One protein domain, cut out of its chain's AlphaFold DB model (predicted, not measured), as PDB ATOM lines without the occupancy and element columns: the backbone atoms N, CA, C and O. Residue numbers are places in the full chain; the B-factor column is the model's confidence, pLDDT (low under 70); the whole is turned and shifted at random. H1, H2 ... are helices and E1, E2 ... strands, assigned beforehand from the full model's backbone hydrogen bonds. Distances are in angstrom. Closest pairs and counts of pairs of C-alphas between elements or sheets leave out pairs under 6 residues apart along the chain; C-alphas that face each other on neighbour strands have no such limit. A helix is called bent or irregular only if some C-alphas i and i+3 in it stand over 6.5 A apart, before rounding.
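Overview. This is residues 67 to 142 of the 142 residues of an uncharacterized protein of Rhizophagus irregularis (UniProt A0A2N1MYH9). A small body of three helices, H1, H2 and H3, and a two-stranded hairpin, E1 and E2, has a long helical arm: residues 125 to 142, of which 125 to 139 belong to H4, stick out free of it and make much of the length. In the body H1 sits between H2 and E1, while H3 packs on the first residues of H4, 119 to 121. The printed part has 76 residues, with four named helices and two named strands in the order H1, H2, H3, E1, E2, H4; the sheet has the order E1 - E2, antiparallel, and the class is mixed, helices and strands. The whole is only just loose, close to extended, with a radius of gyration of the C-alphas of 16.6 A, and its outline is flat, spanning 55 by 34 by 18 A.

Along the chain. H1 holds residues 68 to 72 and begins at C-alpha 68, at (189.073, 78.685, 169.819). H2, residues 81 to 91, is 15.3 A long from first to last C-alpha. H3 holds residues 96 to 100. E1, residues 103 to 108, is 15.6 A long, and E2, residues 113 to 118, is 16.5 A long. H4, residues 119 to 139, is 31.0 A long, from C-alpha 119 at (180.936, 72.118, 165.561) to C-alpha 139 at (150.684, 73.424, 172.338).

Arrangement. E1 and E2 form a hairpin, antiparallel, with 148 degrees between their directions; N 104 and O 117 are 2.9 A apart and N 115 and O 106 are 2.9 A apart, both within hydrogen-bond range. The closest C-alphas of H1 and E1 are those of Leu 71 and Tyr 104, 4.9 A apart. H1 and H2 touch, with the C-alphas of Leu 68 and Leu 84 closest at 6.5 A. H2 and E1 are apart. H2 and H3 are close but not clearly touching, their closest C-alphas being those of Ile 91 and Leu 99, 6.9 A apart. H4 touches H3 with residues 119 to 121 alone, and the closest C-alphas are those of Leu 100 and Gly 120, 4.3 A apart. H4 is apart from H1 and from H2. In H1, H2, H3 and H4 every O i to N i+4 pair is within hydrogen-bond range.

Size, cuts and confidence. The two C-alphas farthest apart are those of Lys 78 and Asp 142, at 55.8 A. Without the stretch that stands free, the body has 58 residues and spans 35 by 29 by 13 A. The printed part has no cut and no long link; the link from H1 to H2 is short, and the others are tight. The mean pLDDT of the printed part is 89.5, and residues 139 to 142, which end at the chain's last residue, are under 70.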
ATOM      1  N   SER A  67     184.650  77.718 171.609       91.25
ATOM      2  CA  SER A  67     185.942  78.261 172.038       91.25
ATOM      3  C   SER A  67     187.081  77.898 171.075       91.25
ATOM      4  O   SER A  67     187.345  76.718 170.837       91.25
ATOM      5  N   LEU A  68     187.850  78.897 170.619       91.94
ATOM      6  CA  LEU A  68     189.073  78.685 169.819       91.94
ATOM      7  C   LEU A  68     190.100  77.796 170.536       91.94
ATOM      8  O   LEU A  68     190.779  76.985 169.910       91.94
ATOM      9  N   VAL A  69     190.181  77.910 171.864       90.62
ATOM     10  CA  VAL A  69     191.055  77.079 172.703       90.62
ATOM     11  C   VAL A  69     190.681  75.601 172.586       90.62
ATOM     12  O   VAL A  69     191.547  74.736 172.504       90.62
ATOM     13  N   ASN A  70     189.388  75.305 172.561       91.38
ATOM     14  CA  ASN A  70     188.873  73.943 172.470       91.38
ATOM     15  C   ASN A  70     188.918  73.386 171.038       91.38
ATOM     16  O   ASN A  70     188.984  72.172 170.860       91.38
ATOM     17  N   LEU A  71     188.968  74.254 170.023       92.25
ATOM     18  CA  LEU A  71     189.224  73.859 168.636       92.25
ATOM     19  C   LEU A  71     190.697  73.508 168.386       92.25
ATOM     20  O   LEU A  71     190.992  72.555 167.664       92.25
ATOM     21  N   ILE A  72     191.638  74.252 168.978       91.75
ATOM     22  CA  ILE A  72     193.071  74.033 168.732       91.75
ATOM     23  C   ILE A  72     193.658  72.871 169.545       91.75
ATOM     24  O   ILE A  72     194.642  72.267 169.120       91.75
ATOM     25  N   LYS A  73     193.054  72.522 170.691       86.75
ATOM     26  CA  LYS A  73     193.538  71.454 171.590       86.75
ATOM     27  C   LYS A  73     193.742  70.108 170.892       86.75
ATOM     28  O   LYS A  73     194.724  69.435 171.177       86.75
ATOM     29  N   ASN A  74     192.873  69.754 169.944       77.50
ATOM     30  CA  ASN A  74     192.984  68.491 169.201       77.50
ATOM     31  C   ASN A  74     194.072  68.512 168.119       77.50
ATOM     32  O   ASN A  74     194.419  67.472 167.569       77.50
ATOM     33  N   GLN A  75     194.604  69.690 167.796       83.75
ATOM     34  CA  GLN A  75     195.617  69.880 166.759       83.75
ATOM     35  C   GLN A  75     197.009  70.080 167.365       83.75
ATOM     36  O   GLN A  75     198.014  69.706 166.762       83.75
ATOM     37  N   LYS A  76     197.083  70.702 168.550       85.94
ATOM     38  CA  LYS A  76     198.342  71.129 169.160       85.94
ATOM     39  C   LYS A  76     198.256  71.114 170.690       85.94
ATOM     40  O   LYS A  76     197.468  71.842 171.283       85.94
ATOM     41  N   ASN A  77     199.161  70.373 171.338       81.75
ATOM     42  CA  ASN A  77     199.224  70.273 172.807       81.75
ATOM     43  C   ASN A  77     199.683  71.566 173.507       81.75
ATOM     44  O   ASN A  77     199.378  71.781 174.677       81.75
ATOM     45  N   LYS A  78     200.450  72.421 172.820       88.75
ATOM     46  CA  LYS A  78     200.912  73.719 173.334       88.75
ATOM     47  C   LYS A  78     200.683  74.789 172.280       88.75
ATOM     48  O   LYS A  78     201.240  74.691 171.191       88.75
ATOM     49  N   PHE A  79     199.920  75.815 172.611       90.50
ATOM     50  CA  PHE A  79     199.622  76.935 171.724       90.50
ATOM     51  C   PHE A  79     199.734  78.255 172.488       90.50
ATOM     52  O   PHE A  79     199.645  78.286 173.715       90.50
ATOM     53  N   ASN A  80     199.963  79.340 171.760       91.19
ATOM     54  CA  ASN A  80     200.042  80.695 172.299       91.19
ATOM     55  C   ASN A  80     198.961  81.605 171.687       91.19
ATOM     56  O   ASN A  80     198.125  81.164 170.899       91.19
ATOM     57  N   ALA A  81     198.966  82.886 172.056       90.50
ATOM     58  CA  ALA A  81     197.988  83.848 171.548       90.50
ATOM     59  C   ALA A  81     198.051  84.021 170.017       90.50
ATOM     60  O   ALA A  81     197.010  84.122 169.377       90.50
ATOM     61  N   ASN A  82     199.249  83.985 169.426       93.12
ATOM     62  CA  ASN A  82     199.442  84.115 167.980       93.12
ATOM     63  C   ASN A  82     198.894  82.894 167.221       93.12
ATOM     64  O   ASN A  82     198.332  83.035 166.141       93.12
ATOM     65  N   ASP A  83     199.012  81.693 167.798       93.69
ATOM     66  CA  ASP A  83     198.383  80.486 167.250       93.69
ATOM     67  C   ASP A  83     196.849  80.620 167.217       93.69
ATOM     68  O   ASP A  83     196.227  80.280 166.212       93.69
ATOM     69  N   LEU A  84     196.241  81.146 168.289       92.44
ATOM     70  CA  LEU A  84     194.791  81.374 168.359       92.44
ATOM     71  C   LEU A  84     194.330  82.462 167.381       92.44
ATOM     72  O   LEU A  84     193.300  82.298 166.733       92.44
ATOM     73  N   GLU A  85     195.097  83.546 167.240       93.31
ATOM     74  CA  GLU A  85     194.809  84.607 166.271       93.31
ATOM     75  C   GLU A  85     194.860  84.076 164.831       93.31
ATOM     76  O   GLU A  85     193.965  84.345 164.028       93.31
ATOM     77  N   ASN A  86     195.875  83.270 164.505       94.81
ATOM     78  CA  ASN A  86     195.981  82.631 163.197       94.81
ATOM     79  C   ASN A  86     194.829  81.656 162.947       94.81
ATOM     80  O   ASN A  86     194.274  81.650 161.849       94.81
ATOM     81  N   LEU A  87     194.438  80.869 163.954       93.94
ATOM     82  CA  LEU A  87     193.278  79.986 163.853       93.94
ATOM     83  C   LEU A  87     191.993  80.779 163.570       93.94
ATOM     84  O   LEU A  87     191.228  80.377 162.698       93.94
ATOM     85  N   GLY A  88     191.789  81.916 164.241       94.25
ATOM     86  CA  GLY A  88     190.667  82.820 163.969       94.25
ATOM     87  C   GLY A  88     190.633  83.272 162.506       94.25
ATOM     88  O   GLY A  88     189.634  83.068 161.825       94.25
ATOM     89  N   LYS A  89     191.765  83.760 161.979       96.25
ATOM     90  CA  LYS A  89     191.895  84.185 160.569       96.25
ATOM     91  C   LYS A  89     191.655  83.058 159.560       96.25
ATOM     92  O   LYS A  89     191.260  83.332 158.427       96.25
ATOM     93  N   ILE A  90     191.962  81.811 159.925       95.50
ATOM     94  CA  ILE A  90     191.677  80.638 159.089       95.50
ATOM     95  C   ILE A  90     190.172  80.366 159.092       95.50
ATOM     96  O   ILE A  90     189.583  80.269 158.022       95.50
ATOM     97  N   ILE A  91     189.555  80.295 160.276       95.12
ATOM     98  CA  ILE A  91     188.116  80.040 160.445       95.12
ATOM     99  C   ILE A  91     187.272  81.092 159.717       95.12
ATOM    100  O   ILE A  91     186.327  80.730 159.026       95.12
ATOM    101  N   GLU A  92     187.641  82.372 159.796       95.62
ATOM    102  CA  GLU A  92     186.953  83.469 159.095       95.62
ATOM    103  C   GLU A  92     186.878  83.282 157.570       95.62
ATOM    104  O   GLU A  92     186.004  83.851 156.919       95.62
ATOM    105  N   LYS A  93     187.804  82.512 156.986       97.06
ATOM    106  CA  LYS A  93     187.884  82.261 155.539       97.06
ATOM    107  C   LYS A  93     187.337  80.897 155.134       97.06
ATOM    108  O   LYS A  93     187.279  80.603 153.939       97.06
ATOM    109  N   GLU A  94     186.993  80.044 156.090       96.44
ATOM    110  CA  GLU A  94     186.461  78.719 155.805       96.44
ATOM    111  C   GLU A  94     184.996  78.784 155.396       96.44
ATOM    112  O   GLU A  94     184.218  79.609 155.870       96.44
ATOM    113  N   ASN A  95     184.609  77.878 154.500       97.50
ATOM    114  CA  ASN A  95     183.202  77.701 154.189       97.50
ATOM    115  C   ASN A  95     182.498  76.956 155.332       97.50
ATOM    116  O   ASN A  95     183.108  76.181 156.070       97.50
ATOM    117  N   GLU A  96     181.186  77.155 155.426       96.38
ATOM    118  CA  GLU A  96     180.344  76.573 156.471       96.38
ATOM    119  C   GLU A  96     180.482  75.046 156.567       96.38
ATOM    120  O   GLU A  96     180.634  74.501 157.656       96.38
ATOM    121  N   LYS A  97     180.509  74.339 155.432       97.44
ATOM    122  CA  LYS A  97     180.587  72.872 155.410       97.44
ATOM    123  C   LYS A  97     181.870  72.346 156.053       97.44
ATOM    124  O   LYS A  97     181.836  71.307 156.710       97.44
ATOM    125  N   ASP A  98     182.991  73.023 155.838       96.69
ATOM    126  CA  ASP A  98     184.271  72.649 156.436       96.69
ATOM    127  C   ASP A  98     184.356  73.106 157.895       96.69
ATOM    128  O   ASP A  98     184.844  72.353 158.741       96.69
ATOM    129  N   LEU A  99     183.788  74.274 158.214       96.19
ATOM    130  CA  LEU A  99     183.682  74.778 159.581       96.19
ATOM    131  C   LEU A  99     182.912  73.802 160.481       96.19
ATOM    132  O   LEU A  99     183.419  73.404 161.528       96.19
ATOM    133  N   LEU A 100     181.730  73.349 160.054       97.00
ATOM    134  CA  LEU A 100     180.893  72.423 160.823       97.00
ATOM    135  C   LEU A 100     181.591  71.079 161.089       97.00
ATOM    136  O   LEU A 100     181.355  70.451 162.117       97.00
ATOM    137  N   LYS A 101     182.505  70.645 160.218       96.56
ATOM    138  CA  LYS A 101     183.261  69.393 160.393       96.56
ATOM    139  C   LYS A 101     184.438  69.504 161.355       96.56
ATOM    140  O   LYS A 101     185.068  68.486 161.653       96.56
ATOM    141  N   ARG A 102     184.795  70.707 161.816       95.12
ATOM    142  CA  ARG A 102     185.931  70.869 162.726       95.12
ATOM    143  C   ARG A 102     185.704  70.088 164.008       95.12
ATOM    144  O   ARG A 102     184.682  70.242 164.671       95.12
ATOM    145  N   SER A 103     186.713  69.301 164.365       94.56
ATOM    146  CA  SER A 103     186.776  68.627 165.654       94.56
ATOM    147  C   SER A 103     186.846  69.657 166.782       94.56
ATOM    148  O   SER A 103     187.642  70.597 166.733       94.56
ATOM    149  N   TYR A 104     186.019  69.454 167.798       93.88
ATOM    150  CA  TYR A 104     185.914  70.287 168.983       93.88
ATOM    151  C   TYR A 104     186.064  69.404 170.219       93.88
ATOM    152  O   TYR A 104     185.384  68.383 170.331       93.88
ATOM    153  N   ALA A 105     186.959  69.768 171.138       91.44
ATOM    154  CA  ALA A 105     187.150  69.034 172.386       91.44
ATOM    155  C   ALA A 105     186.798  69.874 173.605       91.44
ATOM    156  O   ALA A 105     187.281  70.993 173.771       91.44
ATOM    157  N   TYR A 106     186.018  69.295 174.509       88.19
ATOM    158  CA  TYR A 106     185.608  69.949 175.742       88.19
ATOM    159  C   TYR A 106     185.790  69.017 176.936       88.19
ATOM    160  O   TYR A 106     185.749  67.793 176.820       88.19
ATOM    161  N   TRP A 107     186.028  69.619 178.099       86.06
ATOM    162  CA  TRP A 107     186.134  68.887 179.354       86.06
ATOM    163  C   TRP A 107     184.738  68.624 179.907       86.06
ATOM    164  O   TRP A 107     184.015  69.576 180.217       86.06
ATOM    165  N   LEU A 108     184.370  67.356 180.055       86.44
ATOM    166  CA  LEU A 108     183.117  66.969 180.681       86.44
ATOM    167  C   LEU A 108     183.363  66.665 182.158       86.44
ATOM    168  O   LEU A 108     183.983  65.664 182.505       86.44
ATOM    169  N   LYS A 109     182.862  67.545 183.032       84.44
ATOM    170  CA  LYS A 109     183.099  67.462 184.482       84.44
ATOM    171  C   LYS A 109     182.552  66.180 185.109       84.44
ATOM    172  O   LYS A 109     183.207  65.627 185.976       84.44
ATOM    173  N   GLU A 110     181.388  65.714 184.665       85.12
ATOM    174  CA  GLU A 110     180.688  64.556 185.245       85.12
ATOM    175  C   GLU A 110     181.466  63.243 185.115       85.12
ATOM    176  O   GLU A 110     181.387  62.388 185.988       85.12
ATOM    177  N   HIS A 111     182.225  63.096 184.028       84.50
ATOM    178  CA  HIS A 111     182.996  61.890 183.725       84.50
ATOM    179  C   HIS A 111     184.509  62.106 183.845       84.50
ATOM    180  O   HIS A 111     185.274  61.206 183.519       84.50
ATOM    181  N   GLU A 112     184.934  63.296 184.286       90.25
ATOM    182  CA  GLU A 112     186.342  63.696 184.413       90.25
ATOM    183  C   GLU A 112     187.191  63.382 183.166       90.25
ATOM    184  O   GLU A 112     188.360  63.005 183.256       90.25
ATOM    185  N   GLU A 113     186.604  63.552 181.979       90.88
ATOM    186  CA  GLU A 113     187.253  63.221 180.712       90.88
ATOM    187  C   GLU A 113     187.088  64.327 179.667       90.88
ATOM    188  O   GLU A 113     186.151  65.132 179.685       90.88
ATOM    189  N   THR A 114     188.022  64.363 178.714       87.81
ATOM    190  CA  THR A 114     187.874  65.197 177.519       87.81
ATOM    191  C   THR A 114     187.060  64.432 176.491       87.81
ATOM    192  O   THR A 114     187.494  63.382 176.023       87.81
ATOM    193  N   LYS A 115     185.908  64.981 176.108       91.25
ATOM    194  CA  LYS A 115     185.117  64.465 174.993       91.25
ATOM    195  C   LYS A 115     185.439  65.221 173.718       91.25
ATOM    196  O   LYS A 115     185.773  66.407 173.746       91.25
ATOM    197  N   GLN A 116     185.320  64.514 172.603       92.06
ATOM    198  CA  GLN A 116     185.475  65.052 171.263       92.06
ATOM    199  C   GLN A 116     184.134  64.979 170.529       92.06
ATOM    200  O   GLN A 116     183.417  63.990 170.635       92.06
ATOM    201  N   THR A 117     183.819  66.034 169.789       94.94
ATOM    202  CA  THR A 117     182.619  66.198 168.958       94.94
ATOM    203  C   THR A 117     182.988  67.053 167.737       94.94
ATOM    204  O   THR A 117     184.176  67.299 167.489       94.94
ATOM    205  N   THR A 118     182.010  67.526 166.972       96.44
ATOM    206  CA  THR A 118     182.198  68.509 165.899       96.44
ATOM    207  C   THR A 118     181.396  69.782 166.159       96.44
ATOM    208  O   THR A 118     180.444  69.774 166.937       96.44
ATOM    209  N   ILE A 119     181.754  70.891 165.505       95.94
ATOM    210  CA  ILE A 119     180.936  72.118 165.561       95.94
ATOM    211  C   ILE A 119     179.511  71.839 165.054       95.94
ATOM    212  O   ILE A 119     178.551  72.342 165.631       95.94
ATOM    213  N   GLY A 120     179.377  71.012 164.012       97.44
ATOM    214  CA  GLY A 120     178.096  70.590 163.454       97.44
ATOM    215  C   GLY A 120     177.223  69.874 164.474       97.44
ATOM    216  O   GLY A 120     176.092  70.282 164.680       97.44
ATOM    217  N   GLU A 121     177.769  68.895 165.194       97.25
ATOM    218  CA  GLU A 121     177.026  68.192 166.250       97.25
ATOM    219  C   GLU A 121     176.586  69.134 167.382       97.25
ATOM    220  O   GLU A 121     175.471  69.019 167.887       97.25
ATOM    221  N   VAL A 122     177.427  70.100 167.777       95.56
ATOM    222  CA  VAL A 122     177.045  71.115 168.776       95.56
ATOM    223  C   VAL A 122     175.885  71.980 168.270       95.56
ATOM    224  O   VAL A 122     174.955  72.257 169.031       95.56
ATOM    225  N   LEU A 123     175.924  72.387 167.000       95.94
ATOM    226  CA  LEU A 123     174.855  73.156 166.366       95.94
ATOM    227  C   LEU A 123     173.562  72.340 166.260       95.94
ATOM    228  O   LEU A 123     172.508  72.831 166.656       95.94
ATOM    229  N   ASP A 124     173.645  71.102 165.775       96.75
ATOM    230  CA  ASP A 124     172.503  70.201 165.605       96.75
ATOM    231  C   ASP A 124     171.794  69.957 166.942       96.75
ATOM    232  O   ASP A 124     170.570  70.053 167.017       96.75
ATOM    233  N   ASN A 125     172.555  69.769 168.027       94.19
ATOM    234  CA  ASN A 125     171.998  69.657 169.376       94.19
ATOM    235  C   ASN A 125     171.221  70.919 169.792       94.19
ATOM    236  O   ASN A 125     170.135  70.814 170.362       94.19
ATOM    237  N   GLY A 126     171.746  72.113 169.492       93.94
ATOM    238  CA  GLY A 126     171.036  73.373 169.740       93.94
ATOM    239  C   GLY A 126     169.764  73.512 168.895       93.94
ATOM    240  O   GLY A 126     168.726  73.953 169.384       93.94
ATOM    241  N   VAL A 127     169.807  73.074 167.635       95.06
ATOM    242  CA  VAL A 127     168.636  73.057 166.747       95.06
ATOM    243  C   VAL A 127     167.566  72.093 167.265       95.06
ATOM    244  O   VAL A 127     166.381  72.429 167.263       95.06
ATOM    245  N   ASP A 128     167.952  70.909 167.730       93.94
ATOM    246  CA  ASP A 128     167.020  69.935 168.295       93.94
ATOM    247  C   ASP A 128     166.380  70.442 169.591       93.94
ATOM    248  O   ASP A 128     165.173  70.283 169.789       93.94
ATOM    249  N   GLN A 129     167.144  71.152 170.420       90.50
ATOM    250  CA  GLN A 129     166.637  71.841 171.603       90.50
ATOM    251  C   GLN A 129     165.594  72.917 171.238       90.50
ATOM    252  O   GLN A 129     164.502  72.938 171.813       90.50
ATOM    253  N   LEU A 130     165.850  73.731 170.209       91.44
ATOM    254  CA  LEU A 130     164.877  74.709 169.704       91.44
ATOM    255  C   LEU A 130     163.592  74.058 169.176       91.44
ATOM    256  O   LEU A 130     162.500  74.557 169.456       91.44
ATOM    257  N   LYS A 131     163.687  72.934 168.452       91.44
ATOM    258  CA  LYS A 131     162.502  72.198 167.963       91.44
ATOM    259  C   LYS A 131     161.620  71.722 169.115       91.44
ATOM    260  O   LYS A 131     160.393  71.788 169.019       91.44
ATOM    261  N   ILE A 132     162.233  71.258 170.207       88.50
ATOM    262  CA  ILE A 132     161.508  70.883 171.424       88.50
ATOM    263  C   ILE A 132     160.753  72.103 171.954       88.50
ATOM    264  O   ILE A 132     159.548  72.027 172.182       88.50
ATOM    265  N   TYR A 133     161.417  73.248 172.099       88.19
ATOM    266  CA  TYR A 133     160.777  74.456 172.623       88.19
ATOM    267  C   TYR A 133     159.630  74.940 171.738       88.19
ATOM    268  O   TYR A 133     158.543  75.225 172.244       88.19
ATOM    269  N   GLU A 134     159.823  74.956 170.420       85.56
ATOM    270  CA  GLU A 134     158.786  75.310 169.451       85.56
ATOM    271  C   GLU A 134     157.536  74.429 169.600       85.56
ATOM    272  O   GLU A 134     156.413  74.942 169.597       85.56
ATOM    273  N   TYR A 135     157.717  73.116 169.784       86.56
ATOM    274  CA  TYR A 135     156.614  72.188 170.031       86.56
ATOM    275  C   TYR A 135     155.787  72.593 171.265       86.56
ATOM    276  O   TYR A 135     154.556  72.658 171.195       86.56
ATOM    277  N   TYR A 136     156.440  72.939 172.379       82.12
ATOM    278  CA  TYR A 136     155.747  73.347 173.607       82.12
ATOM    279  C   TYR A 136     155.125  74.745 173.527       82.12
ATOM    280  O   TYR A 136     154.053  74.963 174.096       82.12
ATOM    281  N   PHE A 137     155.738  75.679 172.796       78.00
ATOM    282  CA  PHE A 137     155.147  76.998 172.557       78.00
ATOM    283  C   PHE A 137     153.851  76.915 171.748       78.00
ATOM    284  O   PHE A 137     152.915  77.660 172.031       78.00
ATOM    285  N   LYS A 138     153.767  76.006 170.768       76.50
ATOM    286  CA  LYS A 138     152.552  75.819 169.959       76.50
ATOM    287  C   LYS A 138     151.413  75.185 170.755       76.50
ATOM    288  O   LYS A 138     150.295  75.673 170.686       76.50
ATOM    289  N   ARG A 139     151.703  74.173 171.578       66.00
ATOM    290  CA  ARG A 139     150.684  73.424 172.338       66.00
ATOM    291  C   ARG A 139     149.924  74.254 173.382       66.00
ATOM    292  O   ARG A 139     148.848  73.852 173.798       66.00
ATOM    293  N   LYS A 140     150.474  75.385 173.840       56.25
ATOM    294  CA  LYS A 140     149.771  76.301 174.760       56.25
ATOM    295  C   LYS A 140     148.775  77.245 174.070       56.25
ATOM    296  O   LYS A 140     148.086  77.969 174.781       56.25
ATOM    297  N   ASN A 141     148.728  77.271 172.736       50.75
ATOM    298  CA  ASN A 141     147.848  78.162 171.971       50.75
ATOM    299  C   ASN A 141     146.598  77.463 171.393       50.75
ATOM    300  O   ASN A 141     145.825  78.138 170.715       50.75
ATOM    301  N   ASP A 142     146.401  76.169 171.679       42.69
ATOM    302  CA  ASP A 142     145.196  75.379 171.363       42.69
ATOM    303  C   ASP A 142     144.395  75.087 172.646       42.69
ATOM    304  O   ASP A 142     143.143  75.082 172.581       42.69
TER     305      ASP A 142